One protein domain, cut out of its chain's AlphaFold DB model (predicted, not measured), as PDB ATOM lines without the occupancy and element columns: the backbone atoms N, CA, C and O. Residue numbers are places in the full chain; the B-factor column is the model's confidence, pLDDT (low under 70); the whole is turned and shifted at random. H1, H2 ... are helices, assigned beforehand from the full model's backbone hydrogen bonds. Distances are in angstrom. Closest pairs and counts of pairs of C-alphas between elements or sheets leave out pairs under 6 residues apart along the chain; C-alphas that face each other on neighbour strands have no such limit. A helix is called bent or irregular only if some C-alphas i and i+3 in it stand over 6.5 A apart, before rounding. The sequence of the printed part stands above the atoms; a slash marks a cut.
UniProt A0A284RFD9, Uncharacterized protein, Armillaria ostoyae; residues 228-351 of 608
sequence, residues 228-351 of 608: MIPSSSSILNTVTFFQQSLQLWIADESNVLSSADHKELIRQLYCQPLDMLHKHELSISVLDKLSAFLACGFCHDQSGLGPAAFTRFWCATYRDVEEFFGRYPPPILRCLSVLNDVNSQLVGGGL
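This is residues 228 to 351 of the 608 residues of an uncharacterized protein of Armillaria ostoyae (UniProt A0A284RFD9). What is the main picture? The long helix H4 and H7 run side by side, the same way, as one side of a block of helices, with H2, H3, H5 and H6 as a looser second layer and H6 nearest the middle. H1 packs at the edge on H2 and H4, H8 stands at another side, and the long loop 316 to 329 lies at one end. How is it made up? The printed part has 124 residues, with eight named helices in the order H1 to H8 and no named strand: all helix. The whole is compact and rounded, with a radius of gyration of the C-alphas of 14.0 A and spans of 39 by 35 by 20 A.

Where do the first helices lie? H1, residues 228 to 231, begins at C-alpha 228 at (201.485, 231.838, 259.570). H2 is residues 235 to 241 and H3 is 243 to 251, 12.1 A long. Where is the longest helix? H4, residues 259 to 277, is 25.8 A from first to last C-alpha; it is irregular, but only just, with C-alphas 269 and 272 6.52 A apart. What follows? H5 is residues 284 to 290, H6 is 293 to 296, and H7 is 305 to 315, 15.4 A long. H8, residues 330 to 342, is 18.9 A long and ends at C-alpha 342 at (175.531, 216.560, 245.246).

What touches the hub, H4? Its residues 272 to 276 alone touch H1, closest C-alphas Ile 229 and Pro 273 at 6.9 A, and 273 to 277 alone touch H2, Leu 236 to Leu 277 at 7.1 A. H3 and H4 form a helical hairpin, at a steep tilt of 44 degrees, opposite ways, closest at C-alphas Ile 250 and Ile 266, 6.2 A. H7 touches H4 at a shallow tilt of 12 degrees, the same way, closest at C-alphas Cys 271 and Ala 309, 5.3 A. What of H5, H6 and H8? H2 and H5 only just touch, with 3 pairs of C-alphas within 8 A, closest Thr 240 and Leu 290 at 6.9 A. H6 touches H3, C-alphas Gln 247 and Cys 296 at 5.2 A, and residues 331 to 335 of H8, Ala 295 to Pro 331 at 5.9 A. How regular are the backbones? In H2, H3, H5, H7 and H8 every O i to N i+4 pair is within hydrogen-bond range, in H4 12 of 15; H1 and H6 are too short for one.

How large is it? The two C-alphas farthest apart, Ser 258 and Glu 323, are 41.6 A apart. Is it unbroken and confident? The printed part has no cut, and H7 to H8 is the long link. Mean pLDDT of the printed part is 91.9; residues 301 and 346 to 351 are under 70.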
ATOM      1  N   MET A 228     201.154 232.253 258.209       95.12
ATOM      2  CA  MET A 228     201.485 231.838 259.570       95.12
ATOM      3  C   MET A 228     200.982 230.426 259.890       95.12
ATOM      4  O   MET A 228     201.734 229.648 260.472       95.12
ATOM      5  N   ILE A 229     199.760 230.056 259.485       95.00
ATOM      6  CA  ILE A 229     199.178 228.730 259.772       95.00
ATOM      7  C   ILE A 229     200.097 227.569 259.307       95.00
ATOM      8  O   ILE A 229     200.399 226.716 260.144       95.00
ATOM      9  N   PRO A 230     200.618 227.531 258.057       93.31
ATOM     10  CA  PRO A 230     201.570 226.506 257.604       93.31
ATOM     11  C   PRO A 230     202.908 226.486 258.344       93.31
ATOM     12  O   PRO A 230     203.576 225.456 258.373       93.31
ATOM     13  N   SER A 231     203.315 227.631 258.891       93.19
ATOM     14  CA  SER A 231     204.614 227.816 259.544       93.19
ATOM     15  C   SER A 231     204.552 227.575 261.058       93.19
ATOM     16  O   SER A 231     205.588 227.460 261.708       93.19
ATOM     17  N   SER A 232     203.346 227.518 261.627       92.38
ATOM     18  CA  SER A 232     203.113 227.355 263.061       92.38
ATOM     19  C   SER A 232     203.435 225.939 263.554       92.38
ATOM     20  O   SER A 232     203.117 224.938 262.911       92.38
ATOM     21  N   SER A 233     204.024 225.841 264.748       91.12
ATOM     22  CA  SER A 233     204.376 224.560 265.383       91.12
ATOM     23  C   SER A 233     203.162 223.713 265.798       91.12
ATOM     24  O   SER A 233     203.294 222.508 266.009       91.12
ATOM     25  N   SER A 234     201.976 224.323 265.894       92.75
ATOM     26  CA  SER A 234     200.702 223.645 266.138       92.75
ATOM     27  C   SER A 234     199.584 224.304 265.328       92.75
ATOM     28  O   SER A 234     198.792 225.093 265.847       92.75
ATOM     29  N   ILE A 235     199.494 223.921 264.052       94.50
ATOM     30  CA  ILE A 235     198.414 224.306 263.129       94.50
ATOM     31  C   ILE A 235     197.019 224.180 263.750       94.50
ATOM     32  O   ILE A 235     196.189 225.067 263.566       94.50
ATOM     33  N   LEU A 236     196.764 223.107 264.507       94.19
ATOM     34  CA  LEU A 236     195.490 222.903 265.193       94.19
ATOM     35  C   LEU A 236     195.179 224.066 266.142       94.19
ATOM     36  O   LEU A 236     194.086 224.622 266.072       94.19
ATOM     37  N   ASN A 237     196.141 224.452 266.987       93.50
ATOM     38  CA  ASN A 237     195.958 225.554 267.926       93.50
ATOM     39  C   ASN A 237     195.720 226.862 267.167       93.50
ATOM     40  O   ASN A 237     194.756 227.564 267.465       93.50
ATOM     41  N   THR A 238     196.536 227.162 266.150       94.44
ATOM     42  CA  THR A 238     196.409 228.386 265.344       94.44
ATOM     43  C   THR A 238     195.044 228.480 264.657       94.44
ATOM     44  O   THR A 238     194.389 229.511 264.767       94.44
ATOM     45  N   VAL A 239     194.559 227.405 264.028       95.81
ATOM     46  CA  VAL A 239     193.221 227.378 263.406       95.81
ATOM     47  C   VAL A 239     192.108 227.524 264.452       95.81
ATOM     48  O   VAL A 239     191.135 228.226 264.190       95.81
ATOM     49  N   THR A 240     192.249 226.945 265.653       95.00
ATOM     50  CA  THR A 240     191.272 227.167 266.738       95.00
ATOM     51  C   THR A 240     191.335 228.569 267.354       95.00
ATOM     52  O   THR A 240     190.312 229.053 267.828       95.00
ATOM     53  N   PHE A 241     192.487 229.250 267.332       95.12
ATOM     54  CA  PHE A 241     192.596 230.637 267.801       95.12
ATOM     55  C   PHE A 241     191.940 231.628 266.842       95.12
ATOM     56  O   PHE A 241     191.289 232.548 267.314       95.12
ATOM     57  N   PHE A 242     192.057 231.424 265.526       96.94
ATOM     58  CA  PHE A 242     191.386 232.254 264.515       96.94
ATOM     59  C   PHE A 242     189.970 231.768 264.162       96.94
ATOM     60  O   PHE A 242     189.418 232.112 263.117       96.94
ATOM     61  N   GLN A 243     189.369 230.916 264.994       96.00
ATOM     62  CA  GLN A 243     188.164 230.187 264.615       96.00
ATOM     63  C   GLN A 243     186.953 231.096 264.364       96.00
ATOM     64  O   GLN A 243     186.123 230.739 263.525       96.00
ATOM     65  N   GLN A 244     186.816 232.241 265.043       97.19
ATOM     66  CA  GLN A 244     185.675 233.137 264.827       97.19
ATOM     67  C   GLN A 244     185.849 233.959 263.544       97.19
ATOM     68  O   GLN A 244     184.944 233.992 262.707       97.19
ATOM     69  N   SER A 245     187.020 234.562 263.346       97.94
ATOM     70  CA  SER A 245     187.307 235.369 262.159       97.94
ATOM     71  C   SER A 245     187.356 234.519 260.893       97.94
ATOM     72  O   SER A 245     186.750 234.903 259.896       97.94
ATOM     73  N   LEU A 246     187.975 233.334 260.923       97.56
ATOM     74  CA  LEU A 246     187.999 232.430 259.769       97.56
ATOM     75  C   LEU A 246     186.584 232.074 259.304       97.56
ATOM     76  O   LEU A 246     186.323 232.127 258.109       97.56
ATOM     77  N   GLN A 247     185.655 231.788 260.224       97.12
ATOM     78  CA  GLN A 247     184.262 231.523 259.854       97.12
ATOM     79  C   GLN A 247     183.626 232.711 259.123       97.12
ATOM     80  O   GLN A 247     183.075 232.520 258.043       97.12
ATOM     81  N   LEU A 248     183.744 233.925 259.672       97.50
ATOM     82  CA  LEU A 248     183.158 235.140 259.090       97.50
ATOM     83  C   LEU A 248     183.746 235.467 257.706       97.50
ATOM     84  O   LEU A 248     183.003 235.702 256.756       97.50
ATOM     85  N   TRP A 249     185.074 235.444 257.579       97.81
ATOM     86  CA  TRP A 249     185.779 235.869 256.365       97.81
ATOM     87  C   TRP A 249     185.848 234.792 255.263       97.81
ATOM     88  O   TRP A 249     186.055 235.142 254.103       97.81
ATOM     89  N   ILE A 250     185.658 233.503 255.584       97.12
ATOM     90  CA  ILE A 250     185.496 232.427 254.582       97.12
ATOM     91  C   ILE A 250     184.038 232.342 254.109       97.12
ATOM     92  O   ILE A 250     183.795 232.167 252.913       97.12
ATOM     93  N   ALA A 251     183.071 232.483 255.023       96.06
ATOM     94  CA  ALA A 251     181.652 232.482 254.672       96.06
ATOM     95  C   ALA A 251     181.240 233.727 253.873       96.06
ATOM     96  O   ALA A 251     180.336 233.625 253.057       96.06
ATOM     97  N   ASP A 252     181.872 234.877 254.126       96.69
ATOM     98  CA  ASP A 252     181.575 236.194 253.542       96.69
ATOM     99  C   ASP A 252     180.078 236.484 253.295       96.69
ATOM    100  O   ASP A 252     179.667 236.927 252.223       96.69
ATOM    101  N   GLU A 253     179.234 236.252 254.305       95.62
ATOM    102  CA  GLU A 253     177.776 236.419 254.187       95.62
ATOM    103  C   GLU A 253     177.363 237.851 253.783       95.62
ATOM    104  O   GLU A 253     176.308 238.055 253.183       95.62
ATOM    105  N   SER A 254     178.206 238.851 254.069       96.75
ATOM    106  CA  SER A 254     177.995 240.255 253.681       96.75
ATOM    107  C   SER A 254     178.504 240.609 252.276       96.75
ATOM    108  O   SER A 254     178.310 241.749 251.860       96.75
ATOM    109  N   ASN A 255     179.106 239.664 251.538       95.75
ATOM    110  CA  ASN A 255     179.606 239.838 250.165       95.75
ATOM    111  C   ASN A 255     180.578 241.036 250.032       95.75
ATOM    112  O   ASN A 255     180.461 241.845 249.108       95.75
ATOM    113  N   VAL A 256     181.504 241.202 250.984       97.12
ATOM    114  CA  VAL A 256     182.446 242.346 251.008       97.12
ATOM    115  C   VAL A 256     183.742 242.085 250.241       97.12
ATOM    116  O   VAL A 256     184.541 243.007 250.053       97.12
ATOM    117  N   LEU A 257     183.976 240.846 249.813       96.94
ATOM    118  CA  LEU A 257     185.158 240.435 249.064       96.94
ATOM    119  C   LEU A 257     184.898 240.433 247.555       96.94
ATOM    120  O   LEU A 257     183.819 240.084 247.079       96.94
ATOM    121  N   SER A 258     185.931 240.748 246.767       96.25
ATOM    122  CA  SER A 258     185.886 240.449 245.335       96.25
ATOM    123  C   SER A 258     185.909 238.931 245.122       96.25
ATOM    124  O   SER A 258     186.510 238.192 245.905       96.25
ATOM    125  N   SER A 259     185.333 238.441 244.018       95.00
ATOM    126  CA  SER A 259     185.377 237.004 243.697       95.00
ATOM    127  C   SER A 259     186.813 236.466 243.546       95.00
ATOM    128  O   SER A 259     187.035 235.267 243.700       95.00
ATOM    129  N   ALA A 260     187.794 237.330 243.259       96.44
ATOM    130  CA  ALA A 260     189.209 236.967 243.234       96.44
ATOM    131  C   ALA A 260     189.801 236.867 244.652       96.44
ATOM    132  O   ALA A 260     190.447 235.870 244.973       96.44
ATOM    133  N   ASP A 261     189.533 237.853 245.514       96.75
ATOM    134  CA  ASP A 261     189.995 237.862 246.908       96.75
ATOM    135  C   ASP A 261     189.388 236.715 247.721       96.75
ATOM    136  O   ASP A 261     190.110 236.046 248.455       96.75
ATOM    137  N   HIS A 262     188.090 236.443 247.559       96.44
ATOM    138  CA  HIS A 262     187.398 235.343 248.238       96.44
ATOM    139  C   HIS A 262     187.980 233.979 247.851       96.44
ATOM    140  O   HIS A 262     188.326 233.188 248.728       96.44
ATOM    141  N   LYS A 263     188.199 233.733 246.551       96.06
ATOM    142  CA  LYS A 263     188.847 232.503 246.064       96.06
ATOM    143  C   LYS A 263     190.265 232.348 246.609       96.06
ATOM    144  O   LYS A 263     190.635 231.242 247.000       96.06
ATOM    145  N   GLU A 264     191.055 233.418 246.660       97.06
ATOM    146  CA  GLU A 264     192.425 233.352 247.180       97.06
ATOM    147  C   GLU A 264     192.461 233.160 248.704       97.06
ATOM    148  O   GLU A 264     193.229 232.333 249.201       97.06
ATOM    149  N   LEU A 265     191.578 233.829 249.454       96.69
ATOM    150  CA  LEU A 265     191.433 233.597 250.894       96.69
ATOM    151  C   LEU A 265     190.964 232.168 251.194       96.69
ATOM    152  O   LEU A 265     191.549 231.535 252.067       96.69
ATOM    153  N   ILE A 266     190.012 231.602 250.444       97.38
ATOM    154  CA  ILE A 266     189.636 230.181 250.580       97.38
ATOM    155  C   ILE A 266     190.856 229.270 250.364       97.38
ATOM    156  O   ILE A 266     191.064 228.329 251.134       97.38
ATOM    157  N   ARG A 267     191.712 229.548 249.374       97.31
ATOM    158  CA  ARG A 267     192.925 228.741 249.140       97.31
ATOM    159  C   ARG A 267     193.899 228.808 250.319       97.31
ATOM    160  O   ARG A 267     194.317 227.751 250.797       97.31
ATOM    161  N   GLN A 268     194.218 230.011 250.796       97.25
ATOM    162  CA  GLN A 268     195.210 230.242 251.858       97.25
ATOM    163  C   GLN A 268     194.713 229.861 253.263       97.25
ATOM    164  O   GLN A 268     195.480 229.329 254.062       97.25
ATOM    165  N   LEU A 269     193.443 230.130 253.578       97.56
ATOM    166  CA  LEU A 269     192.874 230.011 254.926       97.56
ATOM    167  C   LEU A 269     192.038 228.752 255.154       97.56
ATOM    168  O   LEU A 269     191.799 228.390 256.305       97.56
ATOM    169  N   TYR A 270     191.603 228.080 254.089       97.75
ATOM    170  CA  TYR A 270     190.778 226.879 254.193       97.75
ATOM    171  C   TYR A 270     191.436 225.666 253.533       97.75
ATOM    172  O   TYR A 270     191.789 224.704 254.218       97.75
ATOM    173  N   CYS A 271     191.677 225.708 252.220       97.69
ATOM    174  CA  CYS A 271     192.182 224.551 251.479       97.69
ATOM    175  C   CYS A 271     193.572 224.105 251.959       97.69
ATOM    176  O   CYS A 271     193.776 222.919 252.225       97.69
ATOM    177  N   GLN A 272     194.515 225.042 252.094       97.56
ATOM    178  CA  GLN A 272     195.882 224.746 252.526       97.56
ATOM    179  C   GLN A 272     195.954 224.258 253.991       97.56
ATOM    180  O   GLN A 272     196.610 223.241 254.227       97.56
ATOM    181  N   PRO A 273     195.264 224.875 254.975       97.19
ATOM    182  CA  PRO A 273     195.179 224.336 256.332       97.19
ATOM    183  C   PRO A 273     194.593 222.923 256.412       97.19
ATOM    184  O   PRO A 273     195.146 222.087 257.130       97.19
ATOM    185  N   LEU A 274     193.553 222.597 255.637       97.38
ATOM    186  CA  LEU A 274     193.025 221.227 255.575       97.38
ATOM    187  C   LEU A 274     194.034 220.223 254.984       97.38
ATOM    188  O   LEU A 274     194.176 219.117 255.512       97.38
ATOM    189  N   ASP A 275     194.815 220.631 253.978       96.69
ATOM    190  CA  ASP A 275     195.905 219.830 253.388       96.69
ATOM    191  C   ASP A 275     197.107 219.595 254.330       96.69
ATOM    192  O   ASP A 275     198.056 218.868 254.007       96.69
ATOM    193  N   MET A 276     197.082 220.185 255.524       95.88
ATOM    194  CA  MET A 276     198.054 219.947 256.591       95.88
ATOM    195  C   MET A 276     197.410 219.258 257.797       95.88
ATOM    196  O   MET A 276     197.977 218.293 258.305       95.88
ATOM    197  N   LEU A 277     196.196 219.657 258.190       95.44
ATOM    198  CA  LEU A 277     195.426 219.017 259.262       95.44
ATOM    199  C   LEU A 277     195.161 217.527 258.999       95.44
ATOM    200  O   LEU A 277     195.098 216.762 259.958       95.44
ATOM    201  N   HIS A 278     195.097 217.079 257.736       94.00
ATOM    202  CA  HIS A 278     194.948 215.652 257.403       94.00
ATOM    203  C   HIS A 278     196.106 214.754 257.903       94.00
ATOM    204  O   HIS A 278     196.018 213.530 257.816       94.00
ATOM    205  N   LYS A 279     197.218 215.346 258.362       93.12
ATOM    206  CA  LYS A 279     198.430 214.651 258.834       93.12
ATOM    207  C   LYS A 279     198.484 214.507 260.360       93.12
ATOM    208  O   LYS A 279     199.421 213.900 260.869       93.12
ATOM    209  N   HIS A 280     197.523 215.085 261.082       91.00
ATOM    210  CA  HIS A 280     197.442 215.017 262.540       91.00
ATOM    211  C   HIS A 280     196.612 213.818 263.011       91.00
ATOM    212  O   HIS A 280     195.782 213.289 262.276       91.00
ATOM    213  N   GLU A 281     196.844 213.393 264.255       89.19
ATOM    214  CA  GLU A 281     196.147 212.256 264.857       89.19
ATOM    215  C   GLU A 281     194.630 212.487 264.927       89.19
ATOM    216  O   GLU A 281     194.145 213.524 265.391       89.19
ATOM    217  N   LEU A 282     193.876 211.493 264.458       82.69
ATOM    218  CA  LEU A 282     192.423 211.565 264.356       82.69
ATOM    219  C   LEU A 282     191.784 211.395 265.732       82.69
ATOM    220  O   LEU A 282     191.998 210.393 266.411       82.69
ATOM    221  N   SER A 283     190.949 212.348 266.136       95.19
ATOM    222  CA  SER A 283     190.144 212.210 267.347       95.19
ATOM    223  C   SER A 283     188.858 213.019 267.260       95.19
ATOM    224  O   SER A 283     188.817 214.116 266.696       95.19
ATOM    225  N   ILE A 284     187.791 212.494 267.863       94.81
ATOM    226  CA  ILE A 284     186.475 213.140 267.832       94.81
ATOM    227  C   ILE A 284     186.480 214.515 268.521       94.81
ATOM    228  O   ILE A 284     185.741 215.404 268.120       94.81
ATOM    229  N   SER A 285     187.366 214.728 269.499       96.00
ATOM    230  CA  SER A 285     187.563 216.011 270.189       96.00
ATOM    231  C   SER A 285     188.338 217.047 269.365       96.00
ATOM    232  O   SER A 285     188.189 218.243 269.610       96.00
ATOM    233  N   VAL A 286     189.142 216.626 268.382       94.81
ATOM    234  CA  VAL A 286     189.713 217.525 267.364       94.81
ATOM    235  C   VAL A 286     188.653 217.881 266.324       94.81
ATOM    236  O   VAL A 286     188.510 219.056 265.987       94.81
ATOM    237  N   LEU A 287     187.864 216.900 265.871       95.75
ATOM    238  CA  LEU A 287     186.770 217.134 264.924       95.75
ATOM    239  C   LEU A 287     185.683 218.058 265.500       95.75
ATOM    240  O   LEU A 287     185.186 218.918 264.782       95.75
ATOM    241  N   ASP A 288     185.343 217.916 266.783       96.31
ATOM    242  CA  ASP A 288     184.375 218.770 267.484       96.31
ATOM    243  C   ASP A 288     184.835 220.231 267.552       96.31
ATOM    244  O   ASP A 288     184.124 221.120 267.078       96.31
ATOM    245  N   LYS A 289     186.075 220.475 268.004       95.62
ATOM    246  CA  LYS A 289     186.693 221.814 267.995       95.62
ATOM    247  C   LYS A 289     186.679 222.439 266.602       95.62
ATOM    248  O   LYS A 289     186.212 223.561 266.438       95.62
ATOM    249  N   LEU A 290     187.148 221.708 265.591       96.19
ATOM    250  CA  LEU A 290     187.226 222.201 264.215       96.19
ATOM    251  C   LEU A 290     185.868 222.248 263.493       96.19
ATOM    252  O   LEU A 290     185.809 222.765 262.380       96.19
ATOM    253  N   SER A 291     184.782 221.735 264.081       96.50
ATOM    254  CA  SER A 291     183.524 221.476 263.365       96.50
ATOM    255  C   SER A 291     182.908 222.708 262.699       96.50
ATOM    256  O   SER A 291     182.396 222.610 261.586       96.50
ATOM    257  N   ALA A 292     182.990 223.875 263.343       96.12
ATOM    258  CA  ALA A 292     182.456 225.120 262.797       96.12
ATOM    259  C   ALA A 292     183.372 225.742 261.721       96.12
ATOM    260  O   ALA A 292     182.880 226.254 260.718       96.12
ATOM    261  N   PHE A 293     184.699 225.608 261.860       96.81
ATOM    262  CA  PHE A 293     185.653 225.955 260.796       96.81
ATOM    263  C   PHE A 293     185.435 225.065 259.563       96.81
ATOM    264  O   PHE A 293     185.256 225.569 258.462       96.81
ATOM    265  N   LEU A 294     185.325 223.749 259.751       96.94
ATOM    266  CA  LEU A 294     185.024 222.773 258.695       96.94
ATOM    267  C   LEU A 294     183.660 222.991 258.008       96.94
ATOM    268  O   LEU A 294     183.443 222.478 256.912       96.94
ATOM    269  N   ALA A 295     182.749 223.745 258.629       96.69
ATOM    270  CA  ALA A 295     181.454 224.085 258.051       96.69
ATOM    271  C   ALA A 295     181.454 225.396 257.243       96.69
ATOM    272  O   ALA A 295     180.709 225.487 256.269       96.69
ATOM    273  N   CYS A 296     182.281 226.394 257.585       95.88
ATOM    274  CA  CYS A 296     182.216 227.712 256.927       95.88
ATOM    275  C   CYS A 296     182.558 227.679 255.428       95.88
ATOM    276  O   CYS A 296     182.008 228.462 254.657       95.88
ATOM    277  N   GLY A 297     183.358 226.700 254.985       95.19
ATOM    278  CA  GLY A 297     183.637 226.451 253.567       95.19
ATOM    279  C   GLY A 297     182.416 226.058 252.719       95.19
ATOM    280  O   GLY A 297     182.562 225.914 251.511       95.19
ATOM    281  N   PHE A 298     181.229 225.882 253.313       94.75
ATOM    282  CA  PHE A 298     179.966 225.615 252.609       94.75
ATOM    283  C   PHE A 298     179.019 226.830 252.552       94.75
ATOM    284  O   PHE A 298     178.010 226.764 251.856       94.75
ATOM    285  N   CYS A 299     179.296 227.924 253.272       86.38
ATOM    286  CA  CYS A 299     178.303 228.982 253.514       86.38
ATOM    287  C   CYS A 299     178.012 229.898 252.308       86.38
ATOM    288  O   CYS A 299     176.897 230.405 252.202       86.38
ATOM    289  N   HIS A 300     178.973 230.098 251.399       77.19
ATOM    290  CA  HIS A 300     178.803 230.960 250.212       77.19
ATOM    291  C   HIS A 300     179.629 230.500 248.992       77.19
ATOM    292  O   HIS A 300     179.830 231.250 248.039       77.19
ATOM    293  N   ASP A 301     180.174 229.281 248.988       66.50
ATOM    294  CA  ASP A 301     181.190 228.925 247.991       66.50
ATOM    295  C   ASP A 301     180.629 228.584 246.595       66.50
ATOM    296  O   ASP A 301     180.479 227.422 246.213       66.50
ATOM    297  N   GLN A 302     180.424 229.627 245.789       73.12
ATOM    298  CA  GLN A 302     180.101 229.549 244.361       73.12
ATOM    299  C   GLN A 302     181.206 228.875 243.515       73.12
ATOM    300  O   GLN A 302     180.973 228.545 242.355       73.12
ATOM    301  N   SER A 303     182.422 228.699 244.052       82.06
ATOM    302  CA  SER A 303     183.572 228.132 243.332       82.06
ATOM    303  C   SER A 303     183.804 226.637 243.578       82.06
ATOM    304  O   SER A 303     184.589 226.018 242.859       82.06
ATOM    305  N   GLY A 304     183.143 226.048 244.580       93.00
ATOM    306  CA  GLY A 304     183.270 224.637 244.960       93.00
ATOM    307  C   GLY A 304     184.615 224.233 245.589       93.00
ATOM    308  O   GLY A 304     184.804 223.058 245.913       93.00
ATOM    309  N   LEU A 305     185.550 225.169 245.785       95.38
ATOM    310  CA  LEU A 305     186.861 224.947 246.404       95.38
ATOM    311  C   LEU A 305     186.760 224.459 247.861       95.38
ATOM    312  O   LEU A 305     187.499 223.556 248.258       95.38
ATOM    313  N   GLY A 306     185.847 225.026 248.645       96.06
ATOM    314  CA  GLY A 306     185.562 224.673 250.033       96.06
ATOM    315  C   GLY A 306     184.993 223.257 250.170       96.06
ATOM    316  O   GLY A 306     185.642 222.414 250.800       96.06
ATOM    317  N   PRO A 307     183.852 222.925 249.535       96.19
ATOM    318  CA  PRO A 307     183.297 221.574 249.559       96.19
ATOM    319  C   PRO A 307     184.266 220.522 249.001       96.19
ATOM    320  O   PRO A 307     184.369 219.430 249.564       96.19
ATOM    321  N   ALA A 308     185.048 220.841 247.959       96.19
ATOM    322  CA  ALA A 308     186.073 219.940 247.427       96.19
ATOM    323  C   ALA A 308     187.248 219.727 248.401       96.19
ATOM    324  O   ALA A 308     187.706 218.594 248.583       96.19
ATOM    325  N   ALA A 309     187.728 220.783 249.067       97.00
ATOM    326  CA  ALA A 309     188.783 220.673 250.074       97.00
ATOM    327  C   ALA A 309     188.318 219.889 251.310       97.00
ATOM    328  O   ALA A 309     189.037 218.992 251.752       97.00
ATOM    329  N   PHE A 310     187.102 220.147 251.804       97.31
ATOM    330  CA  PHE A 310     186.491 219.359 252.876       97.31
ATOM    331  C   PHE A 310     186.331 217.889 252.467       97.31
ATOM    332  O   PHE A 310     186.716 217.007 253.227       97.31
ATOM    333  N   THR A 311     185.835 217.608 251.257       96.06
ATOM    334  CA  THR A 311     185.681 216.234 250.737       96.06
ATOM    335  C   THR A 311     187.004 215.471 250.761       96.06
ATOM    336  O   THR A 311     187.067 214.334 251.235       96.06
ATOM    337  N   ARG A 312     188.071 216.105 250.264       96.38
ATOM    338  CA  ARG A 312     189.425 215.540 250.208       96.38
ATOM    339  C   ARG A 312     190.004 215.310 251.604       96.38
ATOM    340  O   ARG A 312     190.532 214.231 251.855       96.38
ATOM    341  N   PHE A 313     189.845 216.274 252.510       96.69
ATOM    342  CA  PHE A 313     190.206 216.131 253.921       96.69
ATOM    343  C   PHE A 313     189.458 214.962 254.572       96.69
ATOM    344  O   PHE A 313     190.094 214.075 255.136       96.69
ATOM    345  N   TRP A 314     188.130 214.907 254.435       95.81
ATOM    346  CA  TRP A 314     187.273 213.880 255.029       95.81
ATOM    347  C   TRP A 314     187.640 212.467 254.566       95.81
ATOM    348  O   TRP A 314     187.811 211.567 255.391       95.81
ATOM    349  N   CYS A 315     187.829 212.280 253.257       94.12
ATOM    350  CA  CYS A 315     188.237 210.996 252.679       94.12
ATOM    351  C   CYS A 315     189.663 210.580 253.068       94.12
ATOM    352  O   CYS A 315     189.955 209.391 253.069       94.12
ATOM    353  N   ALA A 316     190.540 211.526 253.411       95.25
ATOM    354  CA  ALA A 316     191.890 211.246 253.902       95.25
ATOM    355  C   ALA A 316     191.964 211.018 255.427       95.25
ATOM    356  O   ALA A 316     193.052 210.773 255.943       95.25
ATOM    357  N   THR A 317     190.846 211.150 256.156       94.44
ATOM    358  CA  THR A 317     190.826 211.173 257.628       94.44
ATOM    359  C   THR A 317     189.680 210.350 258.224       94.44
ATOM    360  O   THR A 317     189.867 209.187 258.562       94.44
ATOM    361  N   TYR A 318     188.496 210.940 258.383       91.69
ATOM    362  CA  TYR A 318     187.411 210.407 259.210       91.69
ATOM    363  C   TYR A 318     186.492 209.409 258.491       91.69
ATOM    364  O   TYR A 318     185.765 208.684 259.164       91.69
ATOM    365  N   ARG A 319     186.514 209.360 257.150       90.38
ATOM    366  CA  ARG A 319     185.579 208.572 256.322       90.38
ATOM    367  C   ARG A 319     185.453 207.103 256.742       90.38
ATOM    368  O   ARG A 319     184.335 206.629 256.921       90.38
ATOM    369  N   ASP A 320     186.582 206.410 256.864       89.69
ATOM    370  CA  ASP A 320     186.635 204.948 256.998       89.69
ATOM    371  C   ASP A 320     187.001 204.502 258.436       89.69
ATOM    372  O   ASP A 320     187.482 203.389 258.649       89.69
ATOM    373  N   VAL A 321     186.796 205.371 259.439       90.44
ATOM    374  CA  VAL A 321     187.145 205.111 260.849       90.44
ATOM    375  C   VAL A 321     185.893 204.794 261.670       90.44
ATOM    376  O   VAL A 321     185.173 205.688 262.118       90.44
ATOM    377  N   GLU A 322     185.652 203.501 261.909       90.31
ATOM    378  CA  GLU A 322     184.410 203.008 262.525       90.31
ATOM    379  C   GLU A 322     184.106 203.601 263.916       90.31
ATOM    380  O   GLU A 322     182.943 203.797 264.270       90.31
ATOM    381  N   GLU A 323     185.138 203.952 264.693       91.50
ATOM    382  CA  GLU A 323     185.024 204.454 266.074       91.50
ATOM    383  C   GLU A 323     184.261 205.789 266.216       91.50
ATOM    384  O   GLU A 323     183.836 206.157 267.326       91.50
ATOM    385  N   PHE A 324     184.086 206.519 265.109       90.06
ATOM    386  CA  PHE A 324     183.426 207.824 265.065       90.06
ATOM    387  C   PHE A 324     181.983 207.788 264.528       90.06
ATOM    388  O   PHE A 324     181.275 208.792 264.654       90.06
ATOM    389  N   PHE A 325     181.499 206.661 263.982       89.19
ATOM    390  CA  PHE A 325     180.123 206.576 263.474       89.19
ATOM    391  C   PHE A 325     179.088 206.887 264.568       89.19
ATOM    392  O   PHE A 325     179.179 206.418 265.702       89.19
ATOM    393  N   GLY A 326     178.092 207.715 264.232       89.19
ATOM    394  CA  GLY A 326     177.076 208.181 265.183       89.19
ATOM    395  C   GLY A 326     177.571 209.167 266.251       89.19
ATOM    396  O   GLY A 326     176.803 209.496 267.153       89.19
ATOM    397  N   ARG A 327     178.822 209.646 266.177       94.00
ATOM    398  CA  ARG A 327     179.403 210.623 267.122       94.00
ATOM    399  C   ARG A 327     179.791 211.957 266.480       94.00
ATOM    400  O   ARG A 327     180.312 212.829 267.169       94.00
ATOM    401  N   TYR A 328     179.564 212.115 265.176       94.88
ATOM    402  CA  TYR A 328     179.972 213.299 264.423       94.88
ATOM    403  C   TYR A 328     179.264 214.583 264.905       94.88
ATOM    404  O   TYR A 328     178.050 214.560 265.118       94.88
ATOM    405  N   PRO A 329     179.982 215.718 265.033       95.94
ATOM    406  CA  PRO A 329     179.384 216.993 265.420       95.94
ATOM    407  C   PRO A 329     178.277 217.450 264.444       95.94
ATOM    408  O   PRO A 329     178.438 217.289 263.230       95.94
ATOM    409  N   PRO A 330     177.192 218.102 264.911       95.75
ATOM    410  CA  PRO A 330     176.100 218.556 264.043       95.75
ATOM    411  C   PRO A 330     176.496 219.447 262.846       95.75
ATOM    412  O   PRO A 330     175.858 219.324 261.799       95.75
ATOM    413  N   PRO A 331     177.530 220.319 262.912       96.38
ATOM    414  CA  PRO A 331     178.013 221.027 261.724       96.38
ATOM    415  C   PRO A 331     178.517 220.072 260.633       96.38
ATOM    416  O   PRO A 331     178.128 220.217 259.479       96.38
ATOM    417  N   ILE A 332     179.286 219.047 261.017       96.75
ATOM    418  CA  ILE A 332     179.863 218.044 260.110       96.75
ATOM    419  C   ILE A 332     178.773 217.207 259.439       96.75
ATOM    420  O   ILE A 332     178.836 216.982 258.233       96.75
ATOM    421  N   LEU A 333     177.739 216.795 260.181       94.81
ATOM    422  CA  LEU A 333     176.616 216.041 259.611       94.81
ATOM    423  C   LEU A 333     175.898 216.817 258.491       94.81
ATOM    424  O   LEU A 333     175.519 216.212 257.491       94.81
ATOM    425  N   ARG A 334     175.783 218.150 258.605       94.38
ATOM    426  CA  ARG A 334     175.214 219.011 257.547       94.38
ATOM    427  C   ARG A 334     176.134 219.134 256.328       94.38
ATOM    428  O   ARG A 334     175.653 219.107 255.201       94.38
ATOM    429  N   CYS A 335     177.451 219.217 256.527       95.25
ATOM    430  CA  CYS A 335     178.420 219.170 255.425       95.25
ATOM    431  C   CYS A 335     178.334 217.838 254.661       95.25
ATOM    432  O   CYS A 335     178.355 217.818 253.432       95.25
ATOM    433  N   LEU A 336     178.195 216.726 255.386       94.12
ATOM    434  CA  LEU A 336     178.091 215.389 254.802       94.12
ATOM    435  C   LEU A 336     176.765 215.156 254.068       94.12
ATOM    436  O   LEU A 336     176.790 214.521 253.017       94.12
ATOM    437  N   SER A 337     175.635 215.689 254.553       92.50
ATOM    438  CA  SER A 337     174.368 215.603 253.814       92.50
ATOM    439  C   SER A 337     174.432 216.395 252.504       92.50
ATOM    440  O   SER A 337     174.139 215.840 251.453       92.50
ATOM    441  N   VAL A 338     174.948 217.632 252.525       91.81
ATOM    442  CA  VAL A 338     175.123 218.443 251.301       91.81
ATOM    443  C   VAL A 338     176.028 217.743 250.275       91.81
ATOM    444  O   VAL A 338     175.742 217.766 249.080       91.81
ATOM    445  N   LEU A 339     177.093 217.062 250.715       90.94
ATOM    446  CA  LEU A 339     177.931 216.261 249.812       90.94
ATOM    447  C   LEU A 339     177.242 214.993 249.292       90.94
ATOM    448  O   LEU A 339     177.508 214.598 248.157       90.94
ATOM    449  N   ASN A 340     176.366 214.364 250.078       89.75
ATOM    450  CA  ASN A 340     175.568 213.218 249.640       89.75
ATOM    451  C   ASN A 340     174.576 213.601 248.533       89.75
ATOM    452  O   ASN A 340     174.447 212.883 247.538       89.75
ATOM    453  N   ASP A 341     173.916 214.748 248.705       88.12
ATOM    454  CA  ASP A 341     172.907 215.276 247.784       88.12
ATOM    455  C   ASP A 341     173.531 215.677 246.435       88.12
ATOM    456  O   ASP A 341     172.937 215.457 245.379       88.12
ATOM    457  N   VAL A 342     174.760 216.209 246.454       86.50
ATOM    458  CA  VAL A 342     175.531 216.560 245.246       86.50
ATOM    459  C   VAL A 342     176.224 215.342 244.616       86.50
ATOM    460  O   VAL A 342     176.370 215.281 243.394       86.50
ATOM    461  N   ASN A 343     176.686 214.375 245.415       82.44
ATOM    462  CA  ASN A 343     177.441 213.220 244.929       82.44
ATOM    463  C   ASN A 343     177.242 211.974 245.810       82.44
ATOM    464  O   ASN A 343     178.049 211.651 246.689       82.44
ATOM    465  N   SER A 344     176.214 211.196 245.479       74.06
ATOM    466  CA  SER A 344     175.807 209.983 246.202       74.06
ATOM    467  C   SER A 344     176.845 208.846 246.199       74.06
ATOM    468  O   SER A 344     176.652 207.840 246.878       74.06
ATOM    469  N   GLN A 345     177.957 208.967 245.459       70.56
ATOM    470  CA  GLN A 345     179.062 207.999 245.508       70.56
ATOM    471  C   GLN A 345     180.047 208.283 246.655       70.56
ATOM    472  O   GLN A 345     180.711 207.361 247.134       70.56
ATOM    473  N   LEU A 346     180.140 209.529 247.141       64.38
ATOM    474  CA  LEU A 346     181.092 209.889 248.200       64.38
ATOM    475  C   LEU A 346     180.752 209.250 249.548       64.38
ATOM    476  O   LEU A 346     181.668 208.853 250.263       64.38
ATOM    477  N   VAL A 347     179.466 209.090 249.862       62.09
ATOM    478  CA  VAL A 347     178.966 208.506 251.124       62.09
ATOM    479  C   VAL A 347     178.811 206.973 251.041       62.09
ATOM    480  O   VAL A 347     178.381 206.324 251.993       62.09
ATOM    481  N   GLY A 348     179.215 206.367 249.918       50.81
ATOM    482  CA  GLY A 348     179.008 204.950 249.615       50.81
ATOM    483  C   GLY A 348     179.470 203.980 250.711       50.81
ATOM    484  O   GLY A 348     180.665 203.721 250.852       50.81
ATOM    485  N   GLY A 349     178.495 203.397 251.418       53.34
ATOM    486  CA  GLY A 349     178.623 202.161 252.199       53.34
ATOM    487  C   GLY A 349     178.440 202.266 253.720       53.34
ATOM    488  O   GLY A 349     178.043 201.270 254.317       53.34
ATOM    489  N   GLY A 350     178.719 203.417 254.349       56.06
ATOM    490  CA  GLY A 350     178.974 203.462 255.805       56.06
ATOM    491  C   GLY A 350     177.977 204.223 256.688       56.06
ATOM    492  O   GLY A 350     177.695 203.790 257.804       56.06
ATOM    493  N   LEU A 351     177.440 205.360 256.234       61.84
ATOM    494  CA  LEU A 351     176.545 206.187 257.055       61.84
ATOM    495  C   LEU A 351     175.087 205.714 256.914       61.84
ATOM    496  O   LEU A 351     174.543 205.785 255.811       61.84
TER     497      LEU A 351